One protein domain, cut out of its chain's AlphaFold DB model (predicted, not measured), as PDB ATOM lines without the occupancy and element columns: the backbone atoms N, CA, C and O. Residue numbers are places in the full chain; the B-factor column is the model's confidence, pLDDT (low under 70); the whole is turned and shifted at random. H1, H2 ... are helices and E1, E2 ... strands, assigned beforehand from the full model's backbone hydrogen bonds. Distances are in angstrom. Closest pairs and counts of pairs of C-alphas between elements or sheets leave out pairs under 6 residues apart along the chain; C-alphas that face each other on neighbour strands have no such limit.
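What this domain is: This is residues 299 to 371 of the 373 residues of an uncharacterized protein of Bacteroidetes bacterium (UniProt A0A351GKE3). A small sheet of three strands, E1, E2 and E3, has two helices over one face, H1 standing up from it and H2 slanting over it. The longest helix, H3, packs on H1 with residues 355 to 362 and runs on past it. The printed part has 73 residues, in the order H1 E1 E2 E3 H2 H3; the strands form an antiparallel meander, each the neighbour of the one before. The class is mixed, in two layers; the whole is compact, radius of gyration of the C-alphas 11.5 A, spans 33 by 23 by 22 A.

How they stand to each other: Start at H1, residues 301 to 310; its closest C-alpha pair with E1, residues 314 to 317, is Ala 308 and Leu 314, 5.5 A. E1 and E2, residues 320 to 323, form a hairpin, with N 315 and O 322 at 2.9 A. E2 and E3, residues 331 to 334, form another, with N 332 and O 321 at 2.9 A. H2, residues 335 to 344, is on the same face as H1, at a height over the sheet of 7.1 A. H2 touches H1 at a steep tilt of 49 degrees, opposite ways; C-alphas 301 and 340 are closest, 5.4 A. H3, residues 354 to 371, touches H1 with residues 355 to 362 alone; C-alphas 308 and 362 are closest, 6.5 A. H3 is apart from E1, E2 and E3. O i to N i+4 pairs are within hydrogen-bond range throughout H1 and H2, and 13 of 14 in H3.

Where its parts are: Find C-alpha 301 at (155.285, 173.680, 188.221), where H1 begins and runs 14.4 A. H2 spans 14.9 A. H3 runs 26.0 A to C-alpha 371 at (139.984, 163.885, 167.105).

The domain as a whole: The farthest C-alphas, Gln 345 and Thr 371, are 34.5 A apart. The printed part has no cut and no long link. Look for pLDDT under 70 at residues 324 to 325, 328, 350 to 351 and 367 to 371.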
ATOM      1  N   PHE A 299     149.174 169.376 188.674       82.56
ATOM      2  CA  PHE A 299     150.595 169.322 188.319       82.56
ATOM      3  C   PHE A 299     151.421 170.341 189.104       82.56
ATOM      4  O   PHE A 299     151.117 171.541 189.164       82.56
ATOM      5  N   SER A 300     152.550 169.875 189.639       87.62
ATOM      6  CA  SER A 300     153.584 170.775 190.132       87.62
ATOM      7  C   SER A 300     154.134 171.631 188.977       87.62
ATOM      8  O   SER A 300     154.135 171.200 187.819       87.62
ATOM      9  N   PRO A 301     154.679 172.830 189.251       87.50
ATOM     10  CA  PRO A 301     155.285 173.680 188.221       87.50
ATOM     11  C   PRO A 301     156.328 172.958 187.348       87.50
ATOM     12  O   PRO A 301     156.451 173.224 186.155       87.50
ATOM     13  N   ASN A 302     157.066 172.005 187.925       88.25
ATOM     14  CA  ASN A 302     158.058 171.208 187.203       88.25
ATOM     15  C   ASN A 302     157.444 170.169 186.257       88.25
ATOM     16  O   ASN A 302     157.998 169.947 185.174       88.25
ATOM     17  N   GLU A 303     156.356 169.522 186.675       86.75
ATOM     18  CA  GLU A 303     155.602 168.560 185.865       86.75
ATOM     19  C   GLU A 303     154.888 169.277 184.726       86.75
ATOM     20  O   GLU A 303     155.000 168.850 183.582       86.75
ATOM     21  N   LEU A 304     154.286 170.437 185.002       87.62
ATOM     22  CA  LEU A 304     153.597 171.247 184.001       87.62
ATOM     23  C   LEU A 304     154.528 171.678 182.861       87.62
ATOM     24  O   LEU A 304     154.189 171.537 181.688       87.62
ATOM     25  N   VAL A 305     155.737 172.150 183.186       88.88
ATOM     26  CA  VAL A 305     156.730 172.527 182.164       88.88
ATOM     27  C   VAL A 305     157.243 171.308 181.400       88.88
ATOM     28  O   VAL A 305     157.565 171.424 180.219       88.88
ATOM     29  N   GLN A 306     157.345 170.146 182.051       87.38
ATOM     30  CA  GLN A 306     157.766 168.920 181.377       87.38
ATOM     31  C   GLN A 306     156.702 168.443 180.388       87.38
ATOM     32  O   GLN A 306     157.005 168.301 179.209       87.38
ATOM     33  N   ALA A 307     155.456 168.324 180.845       85.50
ATOM     34  CA  ALA A 307     154.318 167.943 180.021       85.50
ATOM     35  C   ALA A 307     154.136 168.897 178.832       85.50
ATOM     36  O   ALA A 307     153.966 168.451 177.703       85.50
ATOM     37  N   ALA A 308     154.267 170.211 179.045       86.88
ATOM     38  CA  ALA A 308     154.181 171.196 177.968       86.88
ATOM     39  C   ALA A 308     155.311 171.068 176.930       86.88
ATOM     40  O   ALA A 308     155.091 171.339 175.751       86.88
ATOM     41  N   LYS A 309     156.515 170.640 177.330       86.75
ATOM     42  CA  LYS A 309     157.588 170.321 176.374       86.75
ATOM     43  C   LYS A 309     157.282 169.051 175.589       86.75
ATOM     44  O   LYS A 309     157.471 169.038 174.377       86.75
ATOM     45  N   ASP A 310     156.821 168.013 176.274       84.75
ATOM     46  CA  ASP A 310     156.546 166.705 175.672       84.75
ATOM     47  C   ASP A 310     155.347 166.781 174.706       84.75
ATOM     48  O   ASP A 310     155.343 166.141 173.655       84.75
ATOM     49  N   ALA A 311     154.379 167.656 174.999       82.00
ATOM     50  CA  ALA A 311     153.265 167.999 174.118       82.00
ATOM     51  C   ALA A 311     153.650 168.929 172.950       82.00
ATOM     52  O   ALA A 311     152.814 169.202 172.092       82.00
ATOM     53  N   GLY A 312     154.889 169.433 172.901       84.06
ATOM     54  CA  GLY A 312     155.363 170.341 171.851       84.06
ATOM     55  C   GLY A 312     154.906 171.799 171.993       84.06
ATOM     56  O   GLY A 312     155.239 172.613 171.139       84.06
ATOM     57  N   ILE A 313     154.207 172.149 173.076       87.12
ATOM     58  CA  ILE A 313     153.745 173.516 173.374       87.12
ATOM     59  C   ILE A 313     154.934 174.423 173.724       87.12
ATOM     60  O   ILE A 313     154.973 175.592 173.342       87.12
ATOM     61  N   LEU A 314     155.917 173.882 174.457       87.50
ATOM     62  CA  LEU A 314     157.163 174.573 174.786       87.50
ATOM     63  C   LEU A 314     158.312 174.104 173.898       87.50
ATOM     64  O   LEU A 314     158.834 172.996 174.050       87.50
ATOM     65  N   ILE A 315     158.786 174.998 173.037       85.75
ATOM     66  CA  ILE A 315     159.882 174.729 172.110       85.75
ATOM     67  C   ILE A 315     161.186 175.275 172.685       85.75
ATOM     68  O   ILE A 315     161.311 176.453 173.020       85.75
ATOM     69  N   GLN A 316     162.206 174.422 172.768       85.25
ATOM     70  CA  GLN A 316     163.545 174.845 173.163       85.25
ATOM     71  C   GLN A 316     164.337 175.333 171.946       85.25
ATOM     72  O   GLN A 316     164.545 174.592 170.984       85.25
ATOM     73  N   SER A 317     164.822 176.575 171.998       83.38
ATOM     74  CA  SER A 317     165.734 177.132 170.996       83.38
ATOM     75  C   SER A 317     166.939 177.759 171.695       83.38
ATOM     76  O   SER A 317     166.840 178.771 172.391       83.38
ATOM     77  N   GLY A 318     168.097 177.106 171.566       83.00
ATOM     78  CA  GLY A 318     169.296 177.465 172.321       83.00
ATOM     79  C   GLY A 318     169.075 177.339 173.832       83.00
ATOM     80  O   GLY A 318     168.681 176.286 174.336       83.00
ATOM     81  N   ALA A 319     169.340 178.422 174.564       82.06
ATOM     82  CA  ALA A 319     169.195 178.454 176.017       82.06
ATOM     83  C   ALA A 319     167.780 178.830 176.499       82.06
ATOM     84  O   ALA A 319     167.542 178.794 177.704       82.06
ATOM     85  N   TYR A 320     166.861 179.191 175.600       83.19
ATOM     86  CA  TYR A 320     165.544 179.731 175.945       83.19
ATOM     87  C   TYR A 320     164.407 178.787 175.542       83.19
ATOM     88  O   TYR A 320     164.535 178.005 174.596       83.19
ATOM     89  N   LEU A 321     163.311 178.861 176.297       86.50
ATOM     90  CA  LEU A 321     162.044 178.203 175.986       86.50
ATOM     91  C   LEU A 321     161.061 179.221 175.404       86.50
ATOM     92  O   LEU A 321     160.990 180.355 175.884       86.50
ATOM     93  N   PHE A 322     160.328 178.789 174.383       85.44
ATOM     94  CA  PHE A 322     159.352 179.578 173.642       85.44
ATOM     95  C   PHE A 322     157.989 178.877 173.647       85.44
ATOM     96  O   PHE A 322     157.950 177.648 173.703       85.44
ATOM     97  N   LEU A 323     156.901 179.643 173.584       81.56
ATOM     98  CA  LEU A 323     155.533 179.135 173.424       81.56
ATOM     99  C   LEU A 323     155.151 179.048 171.941       81.56
ATOM    100  O   LEU A 323     155.189 180.069 171.263       81.56
ATOM    101  N   ASP A 324     154.734 177.866 171.478       68.56
ATOM    102  CA  ASP A 324     154.152 177.581 170.145       68.56
ATOM    103  C   ASP A 324     155.092 177.803 168.936       68.56
ATOM    104  O   ASP A 324     155.353 176.886 168.160       68.56
ATOM    105  N   ASP A 325     155.699 178.985 168.799       69.31
ATOM    106  CA  ASP A 325     156.658 179.313 167.745       69.31
ATOM    107  C   ASP A 325     157.951 179.959 168.286       69.31
ATOM    108  O   ASP A 325     158.062 180.386 169.433       69.31
ATOM    109  N   LYS A 326     159.001 180.008 167.455       70.12
ATOM    110  CA  LYS A 326     160.318 180.557 167.840       70.12
ATOM    111  C   LYS A 326     160.396 182.088 167.724       70.12
ATOM    112  O   LYS A 326     161.490 182.619 167.512       70.12
ATOM    113  N   LYS A 327     159.274 182.812 167.791       72.25
ATOM    114  CA  LYS A 327     159.293 184.278 167.707       72.25
ATOM    115  C   LYS A 327     159.718 184.901 169.031       72.25
ATOM    116  O   LYS A 327     159.477 184.361 170.105       72.25
ATOM    117  N   ALA A 328     160.344 186.073 168.949       66.81
ATOM    118  CA  ALA A 328     160.867 186.783 170.117       66.81
ATOM    119  C   ALA A 328     159.767 187.171 171.122       66.81
ATOM    120  O   ALA A 328     160.009 187.175 172.323       66.81
ATOM    121  N   GLU A 329     158.556 187.443 170.635       72.50
ATOM    122  CA  GLU A 329     157.375 187.745 171.454       72.50
ATOM    123  C   GLU A 329     156.869 186.550 172.269       72.50
ATOM    124  O   GLU A 329     156.217 186.755 173.285       72.50
ATOM    125  N   ASN A 330     157.244 185.325 171.883       76.38
ATOM    126  CA  ASN A 330     156.885 184.078 172.555       76.38
ATOM    127  C   ASN A 330     157.993 183.526 173.465       76.38
ATOM    128  O   ASN A 330     157.890 182.412 173.979       76.38
ATOM    129  N   GLN A 331     159.065 184.295 173.675       83.38
ATOM    130  CA  GLN A 331     160.184 183.913 174.527       83.38
ATOM    131  C   GLN A 331     159.820 184.037 176.013       83.38
ATOM    132  O   GLN A 331     159.465 185.113 176.483       83.38
ATOM    133  N   LEU A 332     159.990 182.951 176.774       85.25
ATOM    134  CA  LEU A 332     159.753 182.936 178.219       85.25
ATOM    135  C   LEU A 332     161.047 183.215 178.999       85.25
ATOM    136  O   LEU A 332     161.427 184.356 179.244       85.25
ATOM    137  N   ALA A 333     161.762 182.157 179.381       87.50
ATOM    138  CA  ALA A 333     162.949 182.247 180.216       87.50
ATOM    139  C   ALA A 333     164.033 181.260 179.784       87.50
ATOM    140  O   ALA A 333     163.843 180.386 178.931       87.50
ATOM    141  N   LYS A 334     165.213 181.430 180.385       85.75
ATOM    142  CA  LYS A 334     166.367 180.574 180.134       85.75
ATOM    143  C   LYS A 334     166.179 179.220 180.824       85.75
ATOM    144  O   LYS A 334     166.239 179.130 182.050       85.75
ATOM    145  N   GLY A 335     166.011 178.167 180.028       80.94
ATOM    146  CA  GLY A 335     165.872 176.785 180.483       80.94
ATOM    147  C   GLY A 335     164.626 176.504 181.336       80.94
ATOM    148  O   GLY A 335     163.864 177.399 181.699       80.94
ATOM    149  N   LYS A 336     164.438 175.225 181.683       85.81
ATOM    150  CA  LYS A 336     163.282 174.731 182.456       85.81
ATOM    151  C   LYS A 336     163.105 175.474 183.783       85.81
ATOM    152  O   LYS A 336     162.017 175.954 184.073       85.81
ATOM    153  N   GLY A 337     164.186 175.637 184.550       84.50
ATOM    154  CA  GLY A 337     164.137 176.291 185.862       84.50
ATOM    155  C   GLY A 337     163.720 177.765 185.820       84.50
ATOM    156  O   GLY A 337     163.163 178.261 186.791       84.50
ATOM    157  N   GLY A 338     163.952 178.465 184.703       86.62
ATOM    158  CA  GLY A 338     163.475 179.836 184.529       86.62
ATOM    159  C   GLY A 338     161.955 179.903 184.376       86.62
ATOM    160  O   GLY A 338     161.313 180.712 185.035       86.62
ATOM    161  N   VAL A 339     161.381 179.014 183.561       86.44
ATOM    162  CA  VAL A 339     159.926 178.953 183.325       86.44
ATOM    163  C   VAL A 339     159.182 178.465 184.569       86.44
ATOM    164  O   VAL A 339     158.136 179.004 184.908       86.44
ATOM    165  N   VAL A 340     159.760 177.514 185.305       89.88
ATOM    166  CA  VAL A 340     159.223 177.045 186.595       89.88
ATOM    167  C   VAL A 340     159.093 178.197 187.587       89.88
ATOM    168  O   VAL A 340     158.029 178.379 188.167       89.88
ATOM    169  N   LYS A 341     160.127 179.040 187.710       88.75
ATOM    170  CA  LYS A 341     160.065 180.232 188.567       88.75
ATOM    171  C   LYS A 341     159.003 181.231 188.118       88.75
ATOM    172  O   LYS A 341     158.370 181.841 188.966       88.75
ATOM    173  N   MET A 342     158.798 181.401 186.811       88.06
ATOM    174  CA  MET A 342     157.732 182.272 186.300       88.06
ATOM    175  C   MET A 342     156.337 181.743 186.659       88.06
ATOM    176  O   MET A 342     155.458 182.536 186.971       88.06
ATOM    177  N   ILE A 343     156.148 180.419 186.651       88.94
ATOM    178  CA  ILE A 343     154.903 179.769 187.087       88.94
ATOM    179  C   ILE A 343     154.707 179.932 188.597       88.94
ATOM    180  O   ILE A 343     153.621 180.288 189.031       88.94
ATOM    181  N   GLU A 344     155.751 179.710 189.399       87.50
ATOM    182  CA  GLU A 344     155.705 179.887 190.862       87.50
ATOM    183  C   GLU A 344     155.452 181.341 191.286       87.50
ATOM    184  O   GLU A 344     154.954 181.584 192.380       87.50
ATOM    185  N   GLN A 345     155.816 182.303 190.436       88.56
ATOM    186  CA  GLN A 345     155.627 183.739 190.657       88.56
ATOM    187  C   GLN A 345     154.358 184.293 189.996       88.56
ATOM    188  O   GLN A 345     154.190 185.510 189.971       88.56
ATOM    189  N   ASP A 346     153.498 183.431 189.443       84.06
ATOM    190  CA  ASP A 346     152.247 183.816 188.780       84.06
ATOM    191  C   ASP A 346     152.424 184.900 187.704       84.06
ATOM    192  O   ASP A 346     151.603 185.804 187.549       84.06
ATOM    193  N   VAL A 347     153.517 184.817 186.937       84.12
ATOM    194  CA  VAL A 347     153.829 185.804 185.899       84.12
ATOM    195  C   VAL A 347     152.760 185.780 184.807       84.12
ATOM    196  O   VAL A 347     152.421 184.728 184.255       84.12
ATOM    197  N   GLU A 348     152.255 186.963 184.462       81.38
ATOM    198  CA  GLU A 348     151.353 187.144 183.332       81.38
ATOM    199  C   GLU A 348     152.122 187.149 182.008       81.38
ATOM    200  O   GLU A 348     153.153 187.805 181.851       81.38
ATOM    201  N   PHE A 349     151.586 186.430 181.031       73.19
ATOM    202  CA  PHE A 349     152.095 186.346 179.676       73.19
ATOM    203  C   PHE A 349     150.931 186.510 178.692       73.19
ATOM    204  O   PHE A 349     149.935 185.794 178.774       73.19
ATOM    205  N   ASN A 350     151.022 187.491 177.787       66.62
ATOM    206  CA  ASN A 350     149.946 187.855 176.850       66.62
ATOM    207  C   ASN A 350     148.568 188.074 177.516       66.62
ATOM    208  O   ASN A 350     147.534 187.732 176.949       66.62
ATOM    209  N   GLY A 351     148.554 188.653 178.725       69.56
ATOM    210  CA  GLY A 351     147.327 188.955 179.475       69.56
ATOM    211  C   GLY A 351     146.698 187.756 180.192       69.56
ATOM    212  O   GLY A 351     145.587 187.873 180.703       69.56
ATOM    213  N   PHE A 352     147.391 186.614 180.244       71.94
ATOM    214  CA  PHE A 352     146.965 185.425 180.981       71.94
ATOM    215  C   PHE A 352     148.046 184.985 181.968       71.94
ATOM    216  O   PHE A 352     149.236 185.086 181.682       71.94
ATOM    217  N   ASN A 353     147.648 184.440 183.117       87.06
ATOM    218  CA  ASN A 353     148.583 183.767 184.015       87.06
ATOM    219  C   ASN A 353     149.232 182.578 183.279       87.06
ATOM    220  O   ASN A 353     148.531 181.739 182.704       87.06
ATOM    221  N   LEU A 354     150.567 182.506 183.291       84.06
ATOM    222  CA  LEU A 354     151.328 181.509 182.531       84.06
ATOM    223  C   LEU A 354     150.970 180.063 182.918       84.06
ATOM    224  O   LEU A 354     150.915 179.196 182.044       84.06
ATOM    225  N   LYS A 355     150.683 179.802 184.201       85.94
ATOM    226  CA  LYS A 355     150.240 178.485 184.681       85.94
ATOM    227  C   LYS A 355     148.912 178.108 184.033       85.94
ATOM    228  O   LYS A 355     148.815 177.066 183.391       85.94
ATOM    229  N   SER A 356     147.911 178.981 184.150       80.62
ATOM    230  CA  SER A 356     146.578 178.762 183.577       80.62
ATOM    231  C   SER A 356     146.622 178.615 182.056       80.62
ATOM    232  O   SER A 356     145.901 177.793 181.493       80.62
ATOM    233  N   TYR A 357     147.488 179.380 181.389       83.94
ATOM    234  CA  TYR A 357     147.681 179.296 179.947       83.94
ATOM    235  C   TYR A 357     148.245 177.932 179.522       83.94
ATOM    236  O   TYR A 357     147.680 177.289 178.641       83.94
ATOM    237  N   LEU A 358     149.305 177.448 180.180       84.19
ATOM    238  CA  LEU A 358     149.900 176.140 179.882       84.19
ATOM    239  C   LEU A 358     148.935 174.982 180.150       84.19
ATOM    240  O   LEU A 358     148.830 174.082 179.322       84.19
ATOM    241  N   ILE A 359     148.199 175.033 181.264       83.62
ATOM    242  CA  ILE A 359     147.154 174.054 181.590       83.62
ATOM    243  C   ILE A 359     146.106 174.014 180.476       83.62
ATOM    244  O   ILE A 359     145.775 172.946 179.965       83.62
ATOM    245  N   ARG A 360     145.609 175.185 180.057       81.81
ATOM    246  CA  ARG A 360     144.610 175.286 178.992       81.81
ATOM    247  C   ARG A 360     145.128 174.719 177.673       81.81
ATOM    248  O   ARG A 360     144.404 173.975 177.021       81.81
ATOM    249  N   MET A 361     146.356 175.058 177.284       81.56
ATOM    250  CA  MET A 361     146.947 174.560 176.041       81.56
ATOM    251  C   MET A 361     147.154 173.045 176.083       81.56
ATOM    252  O   MET A 361     146.825 172.377 175.112       81.56
ATOM    253  N   LEU A 362     147.597 172.488 177.213       82.94
ATOM    254  CA  LEU A 362     147.718 171.039 177.390       82.94
ATOM    255  C   LEU A 362     146.372 170.325 177.250       82.94
ATOM    256  O   LEU A 362     146.284 169.354 176.502       82.94
ATOM    257  N   LYS A 363     145.317 170.848 177.892       81.62
ATOM    258  CA  LYS A 363     143.951 170.318 177.751       81.62
ATOM    259  C   LYS A 363     143.495 170.337 176.286       81.62
ATOM    260  O   LYS A 363     142.960 169.344 175.804       81.62
ATOM    261  N   LEU A 364     143.765 171.425 175.559       77.25
ATOM    262  CA  LEU A 364     143.416 171.548 174.138       77.25
ATOM    263  C   LEU A 364     144.214 170.591 173.238       77.25
ATOM    264  O   LEU A 364     143.634 169.984 172.345       77.25
ATOM    265  N   THR A 365     145.522 170.430 173.461       77.19
ATOM    266  CA  THR A 365     146.367 169.520 172.667       77.19
ATOM    267  C   THR A 365     146.014 168.052 172.906       77.19
ATOM    268  O   THR A 365     146.095 167.242 171.984       77.19
ATOM    269  N   MET A 366     145.608 167.698 174.127       71.81
ATOM    270  CA  MET A 366     145.071 166.368 174.413       71.81
ATOM    271  C   MET A 366     143.757 166.152 173.664       71.81
ATOM    272  O   MET A 366     143.648 165.184 172.920       71.81
ATOM    273  N   GLN A 367     142.820 167.101 173.755       66.31
ATOM    274  CA  GLN A 367     141.543 167.046 173.033       66.31
ATOM    275  C   GLN A 367     141.711 166.945 171.510       66.31
ATOM    276  O   GLN A 367     140.952 166.221 170.877       66.31
ATOM    277  N   SER A 368     142.703 167.616 170.911       62.31
ATOM    278  CA  SER A 368     142.915 167.565 169.457       62.31
ATOM    279  C   SER A 368     143.543 166.256 168.973       62.31
ATOM    280  O   SER A 368     143.215 165.790 167.888       62.31
ATOM    281  N   LYS A 369     144.435 165.637 169.761       58.19
ATOM    282  CA  LYS A 369     144.998 164.318 169.418       58.19
ATOM    283  C   LYS A 369     143.946 163.212 169.430       58.19
ATOM    284  O   LYS A 369     144.112 162.226 168.732       58.19
ATOM    285  N   ILE A 370     142.874 163.405 170.194       50.72
ATOM    286  CA  ILE A 370     141.742 162.484 170.269       50.72
ATOM    287  C   ILE A 370     140.846 162.566 169.019       50.72
ATOM    288  O   ILE A 370     140.143 161.613 168.718       50.72
ATOM    289  N   THR A 371     140.852 163.685 168.284       44.25
ATOM    290  CA  THR A 371     139.984 163.885 167.105       44.25
ATOM    291  C   THR A 371     140.631 163.547 165.757       44.25
ATOM    292  O   THR A 371     139.916 163.499 164.760       44.25
TER     293      THR A 371